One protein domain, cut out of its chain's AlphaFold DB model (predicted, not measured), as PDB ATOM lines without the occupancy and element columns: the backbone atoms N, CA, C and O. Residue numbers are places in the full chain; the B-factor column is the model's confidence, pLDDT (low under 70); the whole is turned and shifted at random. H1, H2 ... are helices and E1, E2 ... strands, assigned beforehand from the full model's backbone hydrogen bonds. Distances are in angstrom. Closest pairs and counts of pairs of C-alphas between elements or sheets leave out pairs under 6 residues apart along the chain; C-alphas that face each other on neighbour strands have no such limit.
ATOM      1  N   PHE A  73     186.209 237.080 215.963       89.50
ATOM      2  CA  PHE A  73     186.189 235.977 215.011       89.50
ATOM      3  C   PHE A  73     186.754 234.745 215.709       89.50
ATOM      4  O   PHE A  73     187.957 234.668 215.932       89.50
ATOM      5  N   ASN A  74     185.885 233.815 216.096       87.88
ATOM      6  CA  ASN A  74     186.271 232.580 216.770       87.88
ATOM      7  C   ASN A  74     186.138 231.392 215.815       87.88
ATOM      8  O   ASN A  74     185.059 230.810 215.696       87.88
ATOM      9  N   ASN A  75     187.227 231.026 215.143       82.94
ATOM     10  CA  ASN A  75     187.268 229.810 214.348       82.94
ATOM     11  C   ASN A  75     187.860 228.651 215.157       82.94
ATOM     12  O   ASN A  75     189.073 228.439 215.168       82.94
ATOM     13  N   ASN A  76     186.987 227.922 215.851       77.62
ATOM     14  CA  ASN A  76     187.346 226.745 216.646       77.62
ATOM     15  C   ASN A  76     186.887 225.421 216.010       77.62
ATOM     16  O   ASN A  76     186.937 224.375 216.658       77.62
ATOM     17  N   SER A  77     186.422 225.447 214.761       67.88
ATOM     18  CA  SER A  77     186.126 224.214 214.037       67.88
ATOM     19  C   SER A  77     187.431 223.660 213.472       67.88
ATOM     20  O   SER A  77     188.073 224.360 212.689       67.88
ATOM     21  N   PRO A  78     187.846 222.425 213.819       59.12
ATOM     22  CA  PRO A  78     188.944 221.756 213.137       59.12
ATOM     23  C   PRO A  78     188.483 221.427 211.715       59.12
ATOM     24  O   PRO A  78     187.986 220.340 211.425       59.12
ATOM     25  N   GLU A  79     188.558 222.410 210.832       56.59
ATOM     26  CA  GLU A  79     188.097 222.263 209.467       56.59
ATOM     27  C   GLU A  79     189.163 221.500 208.680       56.59
ATOM     28  O   GLU A  79     190.339 221.872 208.662       56.59
ATOM     29  N   TRP A  80     188.765 220.403 208.031       63.78
ATOM     30  CA  TRP A  80     189.584 219.787 206.993       63.78
ATOM     31  C   TRP A  80     189.706 220.780 205.840       63.78
ATOM     32  O   TRP A  80     188.856 220.812 204.949       63.78
ATOM     33  N   ILE A  81     190.757 221.600 205.861       67.25
ATOM     34  CA  ILE A  81     191.038 222.524 204.766       67.25
ATOM     35  C   ILE A  81     191.445 221.702 203.547       67.25
ATOM     36  O   ILE A  81     192.543 221.150 203.486       67.25
ATOM     37  N   LYS A  82     190.526 221.604 202.585       69.38
ATOM     38  CA  LYS A  82     190.737 220.888 201.321       69.38
ATOM     39  C   LYS A  82     191.312 221.790 200.231       69.38
ATOM     40  O   LYS A  82     192.075 221.302 199.412       69.38
ATOM     41  N   ASN A  83     190.938 223.072 200.239       74.94
ATOM     42  CA  ASN A  83     191.341 224.078 199.257       74.94
ATOM     43  C   ASN A  83     191.605 225.419 199.958       74.94
ATOM     44  O   ASN A  83     191.047 225.688 201.024       74.94
ATOM     45  N   GLU A  84     192.409 226.272 199.337       78.62
ATOM     46  CA  GLU A  84     192.585 227.667 199.721       78.62
ATOM     47  C   GLU A  84     191.295 228.485 199.560       78.62
ATOM     48  O   GLU A  84     190.430 228.188 198.733       78.62
ATOM     49  N   GLY A  85     191.158 229.548 200.353       82.62
ATOM     50  CA  GLY A  85     189.980 230.401 200.288       82.62
ATOM     51  C   GLY A  85     189.900 231.432 201.405       82.62
ATOM     52  O   GLY A  85     190.831 231.625 202.185       82.62
ATOM     53  N   ILE A  86     188.756 232.109 201.462       84.88
ATOM     54  CA  ILE A  86     188.428 233.088 202.498       84.88
ATOM     55  C   ILE A  86     187.500 232.413 203.504       84.88
ATOM     56  O   ILE A  86     186.397 232.016 203.139       84.88
ATOM     57  N   LEU A  87     187.934 232.324 204.762       85.94
ATOM     58  CA  LEU A  87     187.134 231.752 205.854       85.94
ATOM     59  C   LEU A  87     185.970 232.668 206.253       85.94
ATOM     60  O   LEU A  87     184.861 232.215 206.510       85.94
ATOM     61  N   LEU A  88     186.230 233.976 206.308       90.00
ATOM     62  CA  LEU A  88     185.246 234.987 206.664       90.00
ATOM     63  C   LEU A  88     185.584 236.304 205.974       90.00
ATOM     64  O   LEU A  88     186.743 236.721 205.953       90.00
ATOM     65  N   SER A  89     184.572 236.995 205.452       92.50
ATOM     66  CA  SER A  89     184.736 238.361 204.970       92.50
ATOM     67  C   SER A  89     183.733 239.299 205.613       92.50
ATOM     68  O   SER A  89     182.525 239.104 205.524       92.50
ATOM     69  N   THR A  90     184.247 240.371 206.209       93.44
ATOM     70  CA  THR A  90     183.449 241.471 206.760       93.44
ATOM     71  C   THR A  90     183.291 242.637 205.785       93.44
ATOM     72  O   THR A  90     182.632 243.625 206.096       93.44
ATOM     73  N   PHE A  91     183.892 242.534 204.595       92.88
ATOM     74  CA  PHE A  91     183.886 243.606 203.604       92.88
ATOM     75  C   PHE A  91     182.475 243.903 203.099       92.88
ATOM     76  O   PHE A  91     181.548 243.113 203.253       92.88
ATOM     77  N   THR A  92     182.317 245.057 202.458       92.00
ATOM     78  CA  THR A  92     181.084 245.357 201.735       92.00
ATOM     79  C   THR A  92     180.892 244.372 200.569       92.00
ATOM     80  O   THR A  92     181.866 244.047 199.876       92.00
ATOM     81  N   PRO A  93     179.651 243.915 200.317       94.25
ATOM     82  CA  PRO A  93     179.315 243.044 199.192       94.25
ATOM     83  C   PRO A  93     179.423 243.757 197.833       94.25
ATOM     84  O   PRO A  93     179.426 243.112 196.782       94.25
ATOM     85  N   ASN A  94     179.529 245.090 197.833       92.00
ATOM     86  CA  ASN A  94     179.572 245.897 196.622       92.00
ATOM     87  C   ASN A  94     180.772 245.516 195.748       92.00
ATOM     88  O   ASN A  94     181.917 245.493 196.205       92.00
ATOM     89  N   LYS A  95     180.503 245.269 194.459       88.88
ATOM     90  CA  LYS A  95     181.505 244.881 193.449       88.88
ATOM     91  C   LYS A  95     182.244 243.571 193.773       88.88
ATOM     92  O   LYS A  95     183.348 243.353 193.275       88.88
ATOM     93  N   LYS A  96     181.672 242.695 194.608       90.62
ATOM     94  CA  LYS A  96     182.209 241.354 194.884       90.62
ATOM     95  C   LYS A  96     181.537 240.315 193.989       90.62
ATOM     96  O   LYS A  96     180.354 240.426 193.692       90.62
ATOM     97  N   LYS A  97     182.293 239.292 193.575       91.69
ATOM     98  CA  LYS A  97     181.799 238.215 192.696       91.69
ATOM     99  C   LYS A  97     180.654 237.418 193.332       91.69
ATOM    100  O   LYS A  97     179.734 237.022 192.629       91.69
ATOM    101  N   VAL A  98     180.715 237.201 194.649       94.12
ATOM    102  CA  VAL A  98     179.676 236.514 195.431       94.12
ATOM    103  C   VAL A  98     179.247 237.430 196.584       94.12
ATOM    104  O   VAL A  98     179.762 237.290 197.690       94.12
ATOM    105  N   PRO A  99     178.340 238.398 196.350       94.31
ATOM    106  CA  PRO A  99     177.933 239.387 197.354       94.31
ATOM    107  C   PRO A  99     177.498 238.775 198.695       94.31
ATOM    108  O   PRO A  99     177.888 239.266 199.747       94.31
ATOM    109  N   ALA A 100     176.764 237.658 198.662       94.75
ATOM    110  CA  ALA A 100     176.256 236.981 199.858       94.75
ATOM    111  C   ALA A 100     177.345 236.362 200.761       94.75
ATOM    112  O   ALA A 100     177.061 236.031 201.907       94.75
ATOM    113  N   ALA A 101     178.587 236.221 200.283       91.88
ATOM    114  CA  ALA A 101     179.705 235.695 201.074       91.88
ATOM    115  C   ALA A 101     180.356 236.751 201.994       91.88
ATOM    116  O   ALA A 101     181.374 236.483 202.634       91.88
ATOM    117  N   HIS A 102     179.808 237.967 202.035       94.44
ATOM    118  CA  HIS A 102     180.363 239.099 202.764       94.44
ATOM    119  C   HIS A 102     179.363 239.617 203.799       94.44
ATOM    120  O   HIS A 102     178.254 240.018 203.453       94.44
ATOM    121  N   LEU A 103     179.772 239.669 205.067       95.00
ATOM    122  CA  LEU A 103     178.901 240.051 206.183       95.00
ATOM    123  C   LEU A 103     178.506 241.533 206.200       95.00
ATOM    124  O   LEU A 103     177.622 241.905 206.964       95.00
ATOM    125  N   ASN A 104     179.167 242.383 205.405       93.75
ATOM    126  CA  ASN A 104     178.972 243.834 205.433       93.75
ATOM    127  C   ASN A 104     179.066 244.424 206.857       93.75
ATOM    128  O   ASN A 104     178.249 245.254 207.257       93.75
ATOM    129  N   PHE A 105     180.048 243.965 207.633       92.69
ATOM    130  CA  PHE A 105     180.185 244.281 209.052       92.69
ATOM    131  C   PHE A 105     181.437 245.141 209.286       92.69
ATOM    132  O   PHE A 105     182.542 244.604 209.376       92.69
ATOM    133  N   PRO A 106     181.325 246.478 209.363       88.81
ATOM    134  CA  PRO A 106     182.485 247.320 209.618       88.81
ATOM    135  C   PRO A 106     182.997 247.092 211.044       88.81
ATOM    136  O   PRO A 106     182.280 247.306 212.017       88.81
ATOM    137  N   ILE A 107     184.262 246.695 211.168       88.00
ATOM    138  CA  ILE A 107     184.915 246.559 212.470       88.00
ATOM    139  C   ILE A 107     185.400 247.941 212.916       88.00
ATOM    140  O   ILE A 107     186.182 248.587 212.218       88.00
ATOM    141  N   GLN A 108     184.938 248.384 214.082       86.06
ATOM    142  CA  GLN A 108     185.328 249.644 214.709       86.06
ATOM    143  C   GLN A 108     185.771 249.361 216.146       86.06
ATOM    144  O   GLN A 108     185.117 248.599 216.855       86.06
ATOM    145  N   GLY A 109     186.869 249.970 216.593       89.38
ATOM    146  CA  GLY A 109     187.379 249.739 217.942       89.38
ATOM    147  C   GLY A 109     188.174 248.437 218.076       89.38
ATOM    148  O   GLY A 109     189.000 248.096 217.223       89.38
ATOM    149  N   ARG A 110     187.949 247.728 219.188       91.00
ATOM    150  CA  ARG A 110     188.617 246.457 219.499       91.00
ATOM    151  C   ARG A 110     187.943 245.309 218.797       91.00
ATOM    152  O   ARG A 110     186.721 245.231 218.785       91.00
ATOM    153  N   PHE A 111     188.757 244.394 218.304       91.50
ATOM    154  CA  PHE A 111     188.309 243.088 217.883       91.50
ATOM    155  C   PHE A 111     189.386 242.056 218.176       91.50
ATOM    156  O   PHE A 111     190.585 242.343 218.128       91.50
ATOM    157  N   ASP A 112     188.941 240.842 218.446       91.56
ATOM    158  CA  ASP A 112     189.832 239.724 218.692       91.56
ATOM    159  C   ASP A 112     189.643 238.677 217.577       91.56
ATOM    160  O   ASP A 112     188.575 238.538 216.972       91.56
ATOM    161  N   LEU A 113     190.706 237.951 217.262       89.88
ATOM    162  CA  LEU A 113     190.705 236.871 216.288       89.88
ATOM    163  C   LEU A 113     191.314 235.634 216.933       89.88
ATOM    164  O   LEU A 113     192.445 235.669 217.419       89.88
ATOM    165  N   PHE A 114     190.563 234.543 216.901       88.38
ATOM    166  CA  PHE A 114     190.997 233.212 217.280       88.38
ATOM    167  C   PHE A 114     190.838 232.272 216.093       88.38
ATOM    168  O   PHE A 114     189.796 232.258 215.433       88.38
ATOM    169  N   ALA A 115     191.861 231.469 215.831       84.75
ATOM    170  CA  ALA A 115     191.803 230.456 214.792       84.75
ATOM    171  C   ALA A 115     192.562 229.198 215.214       84.75
ATOM    172  O   ALA A 115     193.739 229.232 215.549       84.75
ATOM    173  N   HIS A 116     191.901 228.054 215.141       79.62
ATOM    174  CA  HIS A 116     192.505 226.760 215.405       79.62
ATOM    175  C   HIS A 116     192.347 225.884 214.168       79.62
ATOM    176  O   HIS A 116     191.245 225.481 213.822       79.62
ATOM    177  N   HIS A 117     193.461 225.601 213.495       74.38
ATOM    178  CA  HIS A 117     193.468 224.752 212.309       74.38
ATOM    179  C   HIS A 117     194.527 223.671 212.435       74.38
ATOM    180  O   HIS A 117     195.608 223.892 212.983       74.38
ATOM    181  N   TYR A 118     194.208 222.515 211.874       70.50
ATOM    182  CA  TYR A 118     195.103 221.380 211.758       70.50
ATOM    183  C   TYR A 118     194.956 220.800 210.354       70.50
ATOM    184  O   TYR A 118     193.844 220.652 209.850       70.50
ATOM    185  N   THR A 119     196.076 220.468 209.720       66.00
ATOM    186  CA  THR A 119     196.083 219.732 208.458       66.00
ATOM    187  C   THR A 119     196.365 218.262 208.758       66.00
ATOM    188  O   THR A 119     197.400 217.919 209.325       66.00
ATOM    189  N   HIS A 120     195.438 217.375 208.392       55.47
ATOM    190  CA  HIS A 120     195.683 215.936 208.431       55.47
ATOM    191  C   HIS A 120     196.145 215.493 207.046       55.47
ATOM    192  O   HIS A 120     195.393 215.636 206.086       55.47
ATOM    193  N   THR A 121     197.376 214.988 206.943       57.69
ATOM    194  CA  THR A 121     197.937 214.451 205.692       57.69
ATOM    195  C   THR A 121     197.885 215.473 204.544       57.69
ATOM    196  O   THR A 121     197.130 215.287 203.585       57.69
ATOM    197  N   PRO A 122     198.643 216.588 204.625       57.44
ATOM    198  CA  PRO A 122     198.712 217.538 203.521       57.44
ATOM    199  C   PRO A 122     199.141 216.778 202.270       57.44
ATOM    200  O   PRO A 122     200.141 216.059 202.310       57.44
ATOM    201  N   LYS A 123     198.382 216.931 201.179       55.84
ATOM    202  CA  LYS A 123     198.574 216.154 199.948       55.84
ATOM    203  C   LYS A 123     200.026 216.207 199.443       55.84
ATOM    204  O   LYS A 123     200.476 215.235 198.861       55.84
ATOM    205  N   ASP A 124     200.767 217.270 199.785       60.12
ATOM    206  CA  ASP A 124     202.137 217.513 199.324       60.12
ATOM    207  C   ASP A 124     203.040 218.210 200.374       60.12
ATOM    208  O   ASP A 124     203.831 219.081 200.020       60.12
ATOM    209  N   LEU A 125     202.887 217.939 201.683       59.03
ATOM    210  CA  LEU A 125     203.606 218.676 202.757       59.03
ATOM    211  C   LEU A 125     203.405 220.211 202.719       59.03
ATOM    212  O   LEU A 125     204.163 220.963 203.336       59.03
ATOM    213  N   GLN A 126     202.383 220.694 202.003       61.22
ATOM    214  CA  GLN A 126     202.128 222.122 201.864       61.22
ATOM    215  C   GLN A 126     201.850 222.765 203.221       61.22
ATOM    216  O   GLN A 126     201.054 222.290 204.034       61.22
ATOM    217  N   THR A 127     202.531 223.884 203.443       67.50
ATOM    218  CA  THR A 127     202.337 224.720 204.618       67.50
ATOM    219  C   THR A 127     201.013 225.464 204.499       67.50
ATOM    220  O   THR A 127     200.805 226.206 203.541       67.50
ATOM    221  N   LEU A 128     200.138 225.307 205.491       72.50
ATOM    222  CA  LEU A 128     198.935 226.125 205.600       72.50
ATOM    223  C   LEU A 128     199.314 227.529 206.079       72.50
ATOM    224  O   LEU A 128     199.944 227.677 207.125       72.50
ATOM    225  N   TYR A 129     198.877 228.554 205.353       76.25
ATOM    226  CA  TYR A 129     198.974 229.946 205.782       76.25
ATOM    227  C   TYR A 129     197.586 230.480 206.114       76.25
ATOM    228  O   TYR A 129     196.627 230.248 205.381       76.25
ATOM    229  N   ILE A 130     197.493 231.217 207.217       78.06
ATOM    230  CA  ILE A 130     196.287 231.948 207.606       78.06
ATOM    231  C   ILE A 130     196.669 233.419 207.626       78.06
ATOM    232  O   ILE A 130     197.571 233.815 208.363       78.06
ATOM    233  N   GLY A 131     196.001 234.209 206.793       82.06
ATOM    234  CA  GLY A 131     196.236 235.643 206.671       82.06
ATOM    235  C   GLY A 131     195.046 236.455 207.162       82.06
ATOM    236  O   GLY A 131     193.902 236.002 207.121       82.06
ATOM    237  N   VAL A 132     195.323 237.689 207.581       86.06
ATOM    238  CA  VAL A 132     194.299 238.695 207.877       86.06
ATOM    239  C   VAL A 132     194.478 239.843 206.896       86.06
ATOM    240  O   VAL A 132     195.537 240.470 206.837       86.06
ATOM    241  N   ILE A 133     193.435 240.111 206.113       86.38
ATOM    242  CA  ILE A 133     193.412 241.225 205.164       86.38
ATOM    243  C   ILE A 133     192.606 242.355 205.788       86.38
ATOM    244  O   ILE A 133     191.434 242.184 206.129       86.38
ATOM    245  N   LEU A 134     193.237 243.516 205.907       86.25
ATOM    246  CA  LEU A 134     192.635 244.714 206.473       86.25
ATOM    247  C   LEU A 134     192.394 245.719 205.347       86.25
ATOM    248  O   LEU A 134     193.223 245.891 204.450       86.25
ATOM    249  N   HIS A 135     191.235 246.368 205.384       86.00
ATOM    250  CA  HIS A 135     190.850 247.380 204.411       86.00
ATOM    251  C   HIS A 135     190.424 248.654 205.132       86.00
ATOM    252  O   HIS A 135     189.494 248.629 205.937       86.00
ATOM    253  N   ASN A 136     191.084 249.764 204.802       87.12
ATOM    254  CA  ASN A 136     190.652 251.098 205.195       87.12
ATOM    255  C   ASN A 136     189.829 251.712 204.049       87.12
ATOM    256  O   ASN A 136     190.415 252.086 203.029       87.12
ATOM    257  N   PRO A 137     188.497 251.840 204.184       82.12
ATOM    258  CA  PRO A 137     187.671 252.471 203.156       82.12
ATOM    259  C   PRO A 137     187.797 254.004 203.145       82.12
ATOM    260  O   PRO A 137     187.279 254.655 202.237       82.12
ATOM    261  N   SER A 138     188.441 254.603 204.150       82.81
ATOM    262  CA  SER A 138     188.565 256.053 204.285       82.81
ATOM    263  C   SER A 138     189.861 256.587 203.667       82.81
ATOM    264  O   SER A 138     190.861 255.885 203.545       82.81
ATOM    265  N   LYS A 139     189.859 257.877 203.310       82.81
ATOM    266  CA  LYS A 139     191.066 258.593 202.854       82.81
ATOM    267  C   LYS A 139     191.991 259.010 204.004       82.81
ATOM    268  O   LYS A 139     193.090 259.490 203.747       82.81
ATOM    269  N   LYS A 140     191.539 258.880 205.255       85.44
ATOM    270  CA  LYS A 140     192.338 259.220 206.432       85.44
ATOM    271  C   LYS A 140     193.245 258.033 206.759       85.44
ATOM    272  O   LYS A 140     192.749 256.904 206.753       85.44
ATOM    273  N   PRO A 141     194.539 258.251 207.036       84.38
ATOM    274  CA  PRO A 141     195.394 257.190 207.543       84.38
ATOM    275  C   PRO A 141     194.803 256.586 208.819       84.38
ATOM    276  O   PRO A 141     194.247 257.311 209.644       84.38
ATOM    277  N   ILE A 142     194.921 255.268 208.968       84.75
ATOM    278  CA  ILE A 142     194.540 254.565 210.193       84.75
ATOM    279  C   ILE A 142     195.730 253.773 210.725       84.75
ATOM    280  O   ILE A 142     196.487 253.179 209.955       84.75
ATOM    281  N   THR A 143     195.847 253.727 212.048       86.50
ATOM    282  CA  THR A 143     196.802 252.873 212.757       86.50
ATOM    283  C   THR A 143     196.034 251.779 213.478       86.50
ATOM    284  O   THR A 143     195.114 252.056 214.251       86.50
ATOM    285  N   ILE A 144     196.423 250.527 213.251       87.12
ATOM    286  CA  ILE A 144     195.938 249.384 214.024       87.12
ATOM    287  C   ILE A 144     197.027 248.990 215.010       87.12
ATOM    288  O   ILE A 144     198.146 248.655 214.626       87.12
ATOM    289  N   ASN A 145     196.688 249.014 216.296       91.06
ATOM    290  CA  ASN A 145     197.557 248.513 217.347       91.06
ATOM    291  C   ASN A 145     197.309 247.015 217.524       91.06
ATOM    292  O   ASN A 145     196.166 246.581 217.675       91.06
ATOM    293  N   VAL A 146     198.381 246.232 217.555       90.62
ATOM    294  CA  VAL A 146     198.313 244.826 217.951       90.62
ATOM    295  C   VAL A 146     198.573 244.773 219.445       90.62
ATOM    296  O   VAL A 146     199.703 244.973 219.884       90.62
ATOM    297  N   LEU A 147     197.540 244.554 220.250       92.25
ATOM    298  CA  LEU A 147     197.668 244.585 221.706       92.25
ATOM    299  C   LEU A 147     198.385 243.334 222.214       92.25
ATOM    300  O   LEU A 147     199.355 243.427 222.963       92.25
ATOM    301  N   GLN A 148     197.931 242.172 221.751       93.31
ATOM    302  CA  GLN A 148     198.463 240.859 222.092       93.31
ATOM    303  C   GLN A 148     198.433 239.954 220.867       93.31
ATOM    304  O   GLN A 148     197.615 240.141 219.963       93.31
ATOM    305  N   GLY A 149     199.304 238.952 220.851       92.12
ATOM    306  CA  GLY A 149     199.386 238.010 219.744       92.12
ATOM    307  C   GLY A 149     200.249 236.818 220.104       92.12
ATOM    308  O   GLY A 149     201.408 236.992 220.483       92.12
ATOM    309  N   ALA A 150     199.689 235.620 219.982       91.88
ATOM    310  CA  ALA A 150     200.418 234.383 220.197       91.88
ATOM    311  C   ALA A 150     199.992 233.307 219.199       91.88
ATOM    312  O   ALA A 150     198.823 233.198 218.808       91.88
ATOM    313  N   SER A 151     200.959 232.487 218.805       88.19
ATOM    314  CA  SER A 151     200.716 231.297 218.016       88.19
ATOM    315  C   SER A 151     201.733 230.209 218.304       88.19
ATOM    316  O   SER A 151     202.921 230.491 218.450       88.19
ATOM    317  N   TYR A 152     201.251 228.967 218.314       86.62
ATOM    318  CA  TYR A 152     202.057 227.795 218.613       86.62
ATOM    319  C   TYR A 152     201.803 226.654 217.631       86.62
ATOM    320  O   TYR A 152     200.673 226.400 217.223       86.62
ATOM    321  N   LEU A 153     202.851 225.931 217.263       84.62
ATOM    322  CA  LEU A 153     202.736 224.641 216.587       84.62
ATOM    323  C   LEU A 153     202.527 223.522 217.608       84.62
ATOM    324  O   LEU A 153     202.869 223.657 218.782       84.62
ATOM    325  N   MET A 154     202.037 222.373 217.143       81.19
ATOM    326  CA  MET A 154     201.942 221.167 217.976       81.19
ATOM    327  C   MET A 154     203.305 220.756 218.557       81.19
ATOM    328  O   MET A 154     203.369 220.292 219.689       81.19
ATOM    329  N   THR A 155     204.398 220.989 217.825       86.31
ATOM    330  CA  THR A 155     205.773 220.747 218.295       86.31
ATOM    331  C   THR A 155     206.227 221.727 219.379       86.31
ATOM    332  O   THR A 155     207.102 221.394 220.170       86.31
ATOM    333  N   GLU A 156     205.641 222.923 219.440       88.88
ATOM    334  CA  GLU A 156     205.952 223.950 220.442       88.88
ATOM    335  C   GLU A 156     205.036 223.836 221.680       88.88
ATOM    336  O   GLU A 156     205.373 224.344 222.747       88.88
ATOM    337  N   ALA A 157     203.866 223.202 221.550       90.69
ATOM    338  CA  ALA A 157     202.867 223.051 222.608       90.69
ATOM    339  C   ALA A 157     202.076 221.737 222.435       90.69
ATOM    340  O   ALA A 157     200.927 221.764 221.985       90.69
ATOM    341  N   PRO A 158     202.679 220.578 222.744       90.38
ATOM    342  CA  PRO A 158     202.038 219.285 222.537       90.38
ATOM    343  C   PRO A 158     200.842 219.081 223.471       90.38
ATOM    344  O   PRO A 158     200.729 219.700 224.533       90.38
ATOM    345  N   PHE A 159     199.945 218.178 223.079       90.31
ATOM    346  CA  PHE A 159     198.916 217.679 223.983       90.31
ATOM    347  C   PHE A 159     199.557 216.761 225.024       90.31
ATOM    348  O   PHE A 159     200.254 215.807 224.683       90.31
ATOM    349  N   VAL A 160     199.311 217.064 226.292       94.19
ATOM    350  CA  VAL A 160     199.786 216.306 227.451       94.19
ATOM    351  C   VAL A 160     198.625 216.012 228.396       94.19
ATOM    352  O   VAL A 160     197.631 216.742 228.431       94.19
ATOM    353  N   THR A 161     198.751 214.943 229.177       95.94
ATOM    354  CA  THR A 161     197.812 214.680 230.273       95.94
ATOM    355  C   THR A 161     198.196 215.559 231.455       95.94
ATOM    356  O   THR A 161     199.332 215.509 231.922       95.94
ATOM    357  N   LEU A 162     197.255 216.373 231.923       93.56
ATOM    358  CA  LEU A 162     197.410 217.203 233.114       93.56
ATOM    359  C   LEU A 162     196.614 216.595 234.271       93.56
ATOM    360  O   LEU A 162     195.652 215.860 234.052       93.56
ATOM    361  N   GLN A 163     197.013 216.915 235.503       94.31
ATOM    362  CA  GLN A 163     196.193 216.628 236.680       94.31
ATOM    363  C   GLN A 163     194.823 217.326 236.557       94.31
ATOM    364  O   GLN A 163     194.743 218.376 235.915       94.31
ATOM    365  N   PRO A 164     193.758 216.800 237.195       89.69
ATOM    366  CA  PRO A 164     192.415 217.389 237.118       89.69
ATOM    367  C   PRO A 164     192.342 218.856 237.564       89.69
ATOM    368  O   PRO A 164     191.466 219.594 237.122       89.69
ATOM    369  N   TYR A 165     193.266 219.278 238.432       91.75
ATOM    370  CA  TYR A 165     193.411 220.652 238.889       91.75
ATOM    371  C   TYR A 165     194.892 221.018 238.991       91.75
ATOM    372  O   TYR A 165     195.680 220.271 239.573       91.75
ATOM    373  N   ILE A 166     195.259 222.168 238.424       93.12
ATOM    374  CA  ILE A 166     196.606 222.741 238.494       93.12
ATOM    375  C   ILE A 166     196.473 224.263 238.560       93.12
ATOM    376  O   ILE A 166     195.817 224.867 237.707       93.12
ATOM    377  N   GLU A 167     197.129 224.893 239.533       92.75
ATOM    378  CA  GLU A 167     197.327 226.341 239.506       92.75
ATOM    379  C   GLU A 167     198.274 226.729 238.369       92.75
ATOM    380  O   GLU A 167     199.341 226.144 238.199       92.75
ATOM    381  N   ASN A 168     197.908 227.752 237.602       92.62
ATOM    382  CA  ASN A 168     198.674 228.174 236.432       92.62
ATOM    383  C   ASN A 168     199.077 229.649 236.524       92.62
ATOM    384  O   ASN A 168     198.920 230.407 235.569       92.62
ATOM    385  N   ASN A 169     199.556 230.098 237.682       91.50
ATOM    386  CA  ASN A 169     199.869 231.516 237.898       91.50
ATOM    387  C   ASN A 169     201.012 232.007 236.990       91.50
ATOM    388  O   ASN A 169     201.003 233.156 236.554       91.50
ATOM    389  N   ASP A 170     201.942 231.122 236.619       91.25
ATOM    390  CA  ASP A 170     203.090 231.435 235.759       91.25
ATOM    391  C   ASP A 170     202.864 231.155 234.258       91.25
ATOM    392  O   ASP A 170     203.737 231.446 233.442       91.25
ATOM    393  N   GLY A 171     201.699 230.612 233.881       90.56
ATOM    394  CA  GLY A 171     201.333 230.338 232.488       90.56
ATOM    395  C   GLY A 171     201.998 229.116 231.856       90.56
ATOM    396  O   GLY A 171     201.872 228.930 230.645       90.56
ATOM    397  N   LYS A 172     202.692 228.270 232.627       91.44
ATOM    398  CA  LYS A 172     203.420 227.109 232.090       91.44
ATOM    399  C   LYS A 172     202.597 225.827 232.005       91.44
ATOM    400  O   LYS A 172     203.018 224.897 231.323       91.44
ATOM    401  N   ALA A 173     201.435 225.761 232.653       94.44
ATOM    402  CA  ALA A 173     200.537 224.617 232.539       94.44
ATOM    403  C   ALA A 173     199.607 224.791 231.326       94.44
ATOM    404  O   ALA A 173     198.715 225.642 231.320       94.44
ATOM    405  N   PHE A 174     199.816 223.989 230.285       93.69
ATOM    406  CA  PHE A 174     198.977 223.957 229.087       93.69
ATOM    407  C   PHE A 174     198.997 222.560 228.460       93.69
ATOM    408  O   PHE A 174     199.944 221.798 228.637       93.69
ATOM    409  N   SER A 175     197.951 222.237 227.703       93.12
ATOM    410  CA  SER A 175     197.888 221.035 226.875       93.12
ATOM    411  C   SER A 175     197.352 221.425 225.507       93.12
ATOM    412  O   SER A 175     196.197 221.830 225.366       93.12
ATOM    413  N   GLY A 176     198.228 221.362 224.511       89.50
ATOM    414  CA  GLY A 176     197.925 221.756 223.145       89.50
ATOM    415  C   GLY A 176     198.157 223.245 222.831       89.50
ATOM    416  O   GLY A 176     198.183 224.100 223.728       89.50
ATOM    417  N   PRO A 177     198.280 223.589 221.535       87.69
ATOM    418  CA  PRO A 177     198.643 224.938 221.103       87.69
ATOM    419  C   PRO A 177     197.616 226.014 221.447       87.69
ATOM    420  O   PRO A 177     197.985 227.081 221.932       87.69
ATOM    421  N   GLY A 178     196.325 225.715 221.263       86.12
ATOM    422  CA  GLY A 178     195.245 226.663 221.544       86.12
ATOM    423  C   GLY A 178     195.234 227.113 223.005       86.12
ATOM    424  O   GLY A 178     195.181 228.313 223.271       86.12
ATOM    425  N   ALA A 179     195.376 226.173 223.946       88.69
ATOM    426  CA  ALA A 179     195.447 226.477 225.374       88.69
ATOM    427  C   ALA A 179     196.638 227.393 225.695       88.69
ATOM    428  O   ALA A 179     196.473 228.398 226.385       88.69
ATOM    429  N   ARG A 180     197.820 227.092 225.139       92.56
ATOM    430  CA  ARG A 180     199.023 227.910 225.332       92.56
ATOM    431  C   ARG A 180     198.882 229.311 224.728       92.56
ATOM    432  O   ARG A 180     199.222 230.296 225.375       92.56
ATOM    433  N   ALA A 181     198.346 229.424 223.512       91.06
ATOM    434  CA  ALA A 181     198.167 230.708 222.840       91.06
ATOM    435  C   ALA A 181     197.170 231.615 223.579       91.06
ATOM    436  O   ALA A 181     197.443 232.801 223.766       91.06
ATOM    437  N   VAL A 182     196.034 231.067 224.026       89.19
ATOM    438  CA  VAL A 182     195.042 231.823 224.808       89.19
ATOM    439  C   VAL A 182     195.637 232.244 226.151       89.19
ATOM    440  O   VAL A 182     195.493 233.401 226.544       89.19
ATOM    441  N   ALA A 183     196.347 231.342 226.837       91.69
ATOM    442  CA  ALA A 183     197.008 231.627 228.107       91.69
ATOM    443  C   ALA A 183     197.958 232.835 228.008       91.69
ATOM    444  O   ALA A 183     197.919 233.723 228.863       91.69
ATOM    445  N   ASP A 184     198.767 232.903 226.955       93.69
ATOM    446  CA  ASP A 184     199.680 234.019 226.712       93.69
ATOM    447  C   ASP A 184     198.941 235.326 226.416       93.69
ATOM    448  O   ASP A 184     199.220 236.365 227.020       93.69
ATOM    449  N   VAL A 185     197.951 235.286 225.523       91.69
ATOM    450  CA  VAL A 185     197.180 236.480 225.152       91.69
ATOM    451  C   VAL A 185     196.400 237.049 226.337       91.69
ATOM    452  O   VAL A 185     196.325 238.271 226.489       91.69
ATOM    453  N   LEU A 186     195.848 236.203 227.212       89.81
ATOM    454  CA  LEU A 186     195.176 236.653 228.434       89.81
ATOM    455  C   LEU A 186     196.141 237.295 229.441       89.81
ATOM    456  O   LEU A 186     195.725 238.172 230.192       89.81
ATOM    457  N   ARG A 187     197.427 236.927 229.413       92.94
ATOM    458  CA  ARG A 187     198.491 237.536 230.231       92.94
ATOM    459  C   ARG A 187     199.140 238.761 229.584       92.94
ATOM    460  O   ARG A 187     200.145 239.257 230.081       92.94
ATOM    461  N   GLY A 188     198.585 239.267 228.482       92.81
ATOM    462  CA  GLY A 188     199.106 240.465 227.826       92.81
ATOM    463  C   GLY A 188     200.305 240.210 226.909       92.81
ATOM    464  O   GLY A 188     200.939 241.168 226.469       92.81
ATOM    465  N   VAL A 189     200.631 238.953 226.599       93.75
ATOM    466  CA  VAL A 189     201.799 238.622 225.776       93.75
ATOM    467  C   VAL A 189     201.545 238.959 224.305       93.75
ATOM    468  O   VAL A 189     200.538 238.577 223.702       93.75
ATOM    469  N   ARG A 190     202.524 239.632 223.697       93.50
ATOM    470  CA  ARG A 190     202.662 239.775 222.244       93.50
ATOM    471  C   ARG A 190     203.998 239.179 221.824       93.50
ATOM    472  O   ARG A 190     205.052 239.732 222.133       93.50
ATOM    473  N   GLN A 191     203.957 238.039 221.142       92.81
ATOM    474  CA  GLN A 191     205.161 237.398 220.631       92.81
ATOM    475  C   GLN A 191     205.815 238.280 219.555       92.81
ATOM    476  O   GLN A 191     205.132 239.007 218.832       92.81
ATOM    477  N   LYS A 192     207.148 238.220 219.450       90.69
ATOM    478  CA  LYS A 192     207.956 239.151 218.640       90.69
ATOM    479  C   LYS A 192     207.590 239.177 217.154       90.69
ATOM    480  O   LYS A 192     207.813 240.193 216.507       90.69
ATOM    481  N   GLN A 193     207.045 238.088 216.616       83.75
ATOM    482  CA  GLN A 193     206.628 238.024 215.216       83.75
ATOM    483  C   GLN A 193     205.369 238.845 214.913       83.75
ATOM    484  O   GLN A 193     205.100 239.130 213.750       83.75
ATOM    485  N   PHE A 194     204.592 239.228 215.931       86.25
ATOM    486  CA  PHE A 194     203.458 240.122 215.749       86.25
ATOM    487  C   PHE A 194     203.936 241.577 215.866       86.25
ATOM    488  O   PHE A 194     204.446 241.967 216.924       86.25
ATOM    489  N   PRO A 195     203.776 242.401 214.813       88.19
ATOM    490  CA  PRO A 195     204.184 243.799 214.861       88.19
ATOM    491  C   PRO A 195     203.361 244.538 215.916       88.19
ATOM    492  O   PRO A 195     202.205 244.211 216.131       88.19
ATOM    493  N   ALA A 196     203.926 245.546 216.579       87.44
ATOM    494  CA  ALA A 196     203.176 246.310 217.584       87.44
ATOM    495  C   ALA A 196     202.083 247.194 216.960       87.44
ATOM    496  O   ALA A 196     201.059 247.463 217.590       87.44
ATOM    497  N   LYS A 197     202.324 247.658 215.731       88.75
ATOM    498  CA  LYS A 197     201.462 248.568 214.986       88.75
ATOM    499  C   LYS A 197     201.494 248.220 213.509       88.75
ATOM    500  O   LYS A 197     202.505 247.733 213.003       88.75
ATOM    501  N   LEU A 198     200.389 248.500 212.843       85.38
ATOM    502  CA  LEU A 198     200.267 248.463 211.400       85.38
ATOM    503  C   LEU A 198     199.659 249.797 210.957       85.38
ATOM    504  O   LEU A 198     198.543 250.127 211.367       85.38
ATOM    505  N   ASP A 199     200.399 250.558 210.157       79.56
ATOM    506  CA  ASP A 199     199.965 251.858 209.646       79.56
ATOM    507  C   ASP A 199     199.514 251.726 208.192       79.56
ATOM    508  O   ASP A 199     200.204 251.125 207.364       79.56
ATOM    509  N   PHE A 200     198.347 252.290 207.873       73.31
ATOM    510  CA  PHE A 200     197.743 252.167 206.550       73.31
ATOM    511  C   PHE A 200     197.265 253.517 206.018       73.31
ATOM    512  O   PHE A 200     196.477 254.218 206.657       73.31
ATOM    513  N   VAL A 201     197.679 253.836 204.793       61.00
ATOM    514  CA  VAL A 201     197.008 254.823 203.932       61.00
ATOM    515  C   VAL A 201     195.852 254.115 203.198       61.00
ATOM    516  O   VAL A 201     195.719 252.895 203.294       61.00
ATOM    517  N   LEU A 202     194.981 254.856 202.501       51.78
ATOM    518  CA  LEU A 202     193.899 254.303 201.673       51.78
ATOM    519  C   LEU A 202     194.369 253.075 200.869       51.78
ATOM    520  O   LEU A 202     195.290 253.184 200.061       51.78
ATOM    521  N   GLY A 203     193.715 251.924 201.055       60.81
ATOM    522  CA  GLY A 203     194.072 250.699 200.341       60.81
ATOM    523  C   GLY A 203     193.830 249.413 201.127       60.81
ATOM    524  O   GLY A 203     193.033 249.365 202.070       60.81
ATOM    525  N   TYR A 204     194.499 248.352 200.684       53.81
ATOM    526  CA  TYR A 204     194.566 247.073 201.380       53.81
ATOM    527  C   TYR A 204     195.943 246.924 201.989       53.81
ATOM    528  O   TYR A 204     196.946 247.260 201.360       53.81
ATOM    529  N   ALA A 205     195.985 246.333 203.168       51.84
ATOM    530  CA  ALA A 205     197.215 245.789 203.680       51.84
ATOM    531  C   ALA A 205     197.006 244.341 204.070       51.84
ATOM    532  O   ALA A 205     196.021 243.962 204.710       51.84
ATOM    533  N   VAL A 206     197.966 243.534 203.650       50.03
ATOM    534  CA  VAL A 206     198.093 242.165 204.100       50.03
ATOM    535  C   VAL A 206     198.946 242.243 205.354       50.03
ATOM    536  O   VAL A 206     200.136 242.551 205.273       50.03
ATOM    537  N   ALA A 207     198.348 241.989 206.517       51.16
ATOM    538  CA  ALA A 207     199.161 241.563 207.642       51.16
ATOM    539  C   ALA A 207     199.661 240.184 207.223       51.16
ATOM    540  O   ALA A 207     198.883 239.234 207.181       51.16
ATOM    541  N   ASN A 208     200.902 240.126 206.746       37.34
ATOM    542  CA  ASN A 208     201.500 238.919 206.208       37.34
ATOM    543  C   ASN A 208     202.250 238.255 207.367       37.34
ATOM    544  O   ASN A 208     203.404 238.614 207.613       37.34
ATOM    545  N   PRO A 209     201.640 237.331 208.133       41.75
ATOM    546  CA  PRO A 209     202.432 236.373 208.864       41.75
ATOM    547  C   PRO A 209     202.999 235.436 207.801       41.75
ATOM    548  O   PRO A 209     202.458 234.369 207.506       41.75
ATOM    549  N   THR A 210     204.106 235.832 207.181       31.09
ATOM    550  CA  THR A 210     205.019 234.816 206.678       31.09
ATOM    551  C   THR A 210     205.253 233.863 207.857       31.09
ATOM    552  O   THR A 210     205.367 234.322 208.991       31.09
ATOM    553  N   TYR A 211     205.283 232.560 207.586       37.50
ATOM    554  CA  TYR A 211     205.543 231.444 208.509       37.50
ATOM    555  C   TYR A 211     204.322 230.647 209.010       37.50
ATOM    556  O   TYR A 211     203.544 231.085 209.845       37.50
ATOM    557  N   TYR A 212     204.251 229.416 208.487       35.25
ATOM    558  CA  TYR A 212     203.723 228.171 209.053       35.25
ATOM    559  C   TYR A 212     202.534 228.283 210.004       35.25
ATOM    560  O   TYR A 212     202.744 228.353 211.205       35.25
ATOM    561  N   SER A 213     201.302 228.238 209.484       34.28
ATOM    562  CA  SER A 213     200.056 228.017 210.242       34.28
ATOM    563  C   SER A 213     200.037 228.711 211.611       34.28
ATOM    564  O   SER A 213     200.004 228.037 212.641       34.28
ATOM    565  N   LYS A 214     200.171 230.045 211.650       46.38
ATOM    566  CA  LYS A 214     200.543 230.735 212.898       46.38
ATOM    567  C   LYS A 214     199.697 231.954 213.286       46.38
ATOM    568  O   LYS A 214     200.231 232.978 213.708       46.38
ATOM    569  N   ILE A 215     198.371 231.844 213.233       44.34
ATOM    570  CA  ILE A 215     197.529 232.736 214.044       44.34
ATOM    571  C   ILE A 215     196.569 231.891 214.863       44.34
ATOM    572  O   ILE A 215     195.656 231.297 214.304       44.34
ATOM    573  N   GLN A 216     196.790 231.847 216.179       49.62
ATOM    574  CA  GLN A 216     195.869 231.207 217.115       49.62
ATOM    575  C   GLN A 216     195.092 232.213 217.932       49.62
ATOM    576  O   GLN A 216     193.899 232.025 218.111       49.62
ATOM    577  N   ASN A 217     195.732 233.293 218.382       45.81
ATOM    578  CA  ASN A 217     195.068 234.386 219.077       45.81
ATOM    579  C   ASN A 217     195.727 235.716 218.716       45.81
ATOM    580  O   ASN A 217     196.937 235.870 218.887       45.81
ATOM    581  N   LEU A 218     194.937 236.685 218.266       55.06
ATOM    582  CA  LEU A 218     195.376 238.039 217.946       55.06
ATOM    583  C   LEU A 218     194.345 239.042 218.472       55.06
ATOM    584  O   LEU A 218     193.168 238.942 218.139       55.06
ATOM    585  N   LYS A 219     194.781 240.018 219.270       55.88
ATOM    586  CA  LYS A 219     193.932 241.124 219.739       55.88
ATOM    587  C   LYS A 219     194.344 242.404 219.034       55.88
ATOM    588  O   LYS A 219     195.466 242.883 219.223       55.88
ATOM    589  N   LEU A 220     193.449 242.945 218.216       60.34
ATOM    590  CA  LEU A 220     193.678 244.143 217.417       60.34
ATOM    591  C   LEU A 220     192.784 245.281 217.906       60.34
ATOM    592  O   LEU A 220     191.640 245.085 218.314       60.34
ATOM    593  N   TYR A 221     193.318 246.496 217.869       39.56
ATOM    594  CA  TYR A 221     192.594 247.680 218.301       39.56
ATOM    595  C   TYR A 221     192.784 248.836 217.332       39.56
ATOM    596  O   TYR A 221     193.909 249.278 217.083       39.56
ATOM    597  N   TYR A 222     191.663 249.337 216.820       35.19
ATOM    598  CA  TYR A 222     191.586 250.595 216.096       35.19
ATOM    599  C   TYR A 222     191.100 251.703 217.036       35.19
ATOM    600  O   TYR A 222     190.046 251.574 217.654       35.19
ATOM    601  N   LEU A 223     191.854 252.799 217.119       29.38
ATOM    602  CA  LEU A 223     191.405 254.036 217.755       29.38
ATOM    603  C   LEU A 223     190.853 254.958 216.664       29.38
ATOM    604  O   LEU A 223     191.643 255.408 215.829       29.38
TER     605      LEU A 223
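Overview. This is residues 73 to 223 of the 225 residues of an uncharacterized protein of Sphaerospermopsis reniformis (UniProt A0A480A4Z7). With little regular structure, the domain is a twisted five-strand sheet with H1 over one face and the small sheet E3, E6 near its E5 edge. The 151 printed residues, 48 in named elements, run E1 E2 E3 E4 H1 E5 E6 E7, class mixed; the large sheet, E1 E2 E7 E4 E5, is mixed. It is compact, radius of gyration 17.1 A, spanning 52 by 38 by 24 A.

Along the chain. E1 is residues 73 to 75, beginning at C-alpha (186.189, 235.977, 215.011); E2 110 to 115; E7 217 to 222, ending at C-alpha (191.586, 250.595, 216.096); E4 142 to 150, 23.3 A; E5 197 to 200. H1 is 177 to 186, 14.2 A; E3 132 to 136; E6 203 to 207.

Arrangement. E7 and E4 are antiparallel, N 147 and O 219 2.9 A apart. H1 is on the sheet, over E4, two layers, height 6.6 A; its O i to N i+4 pairs are within hydrogen-bond range. E3 and E6 are antiparallel, N 134 and O 205 3.1 A apart.

Size, cuts and confidence. The printed part has no cut. Links E1 to E2, E2 to E3 and E4 to H1 are long. Residues 77 to 82, 119 to 127 and 201 to 223 have pLDDT under 70.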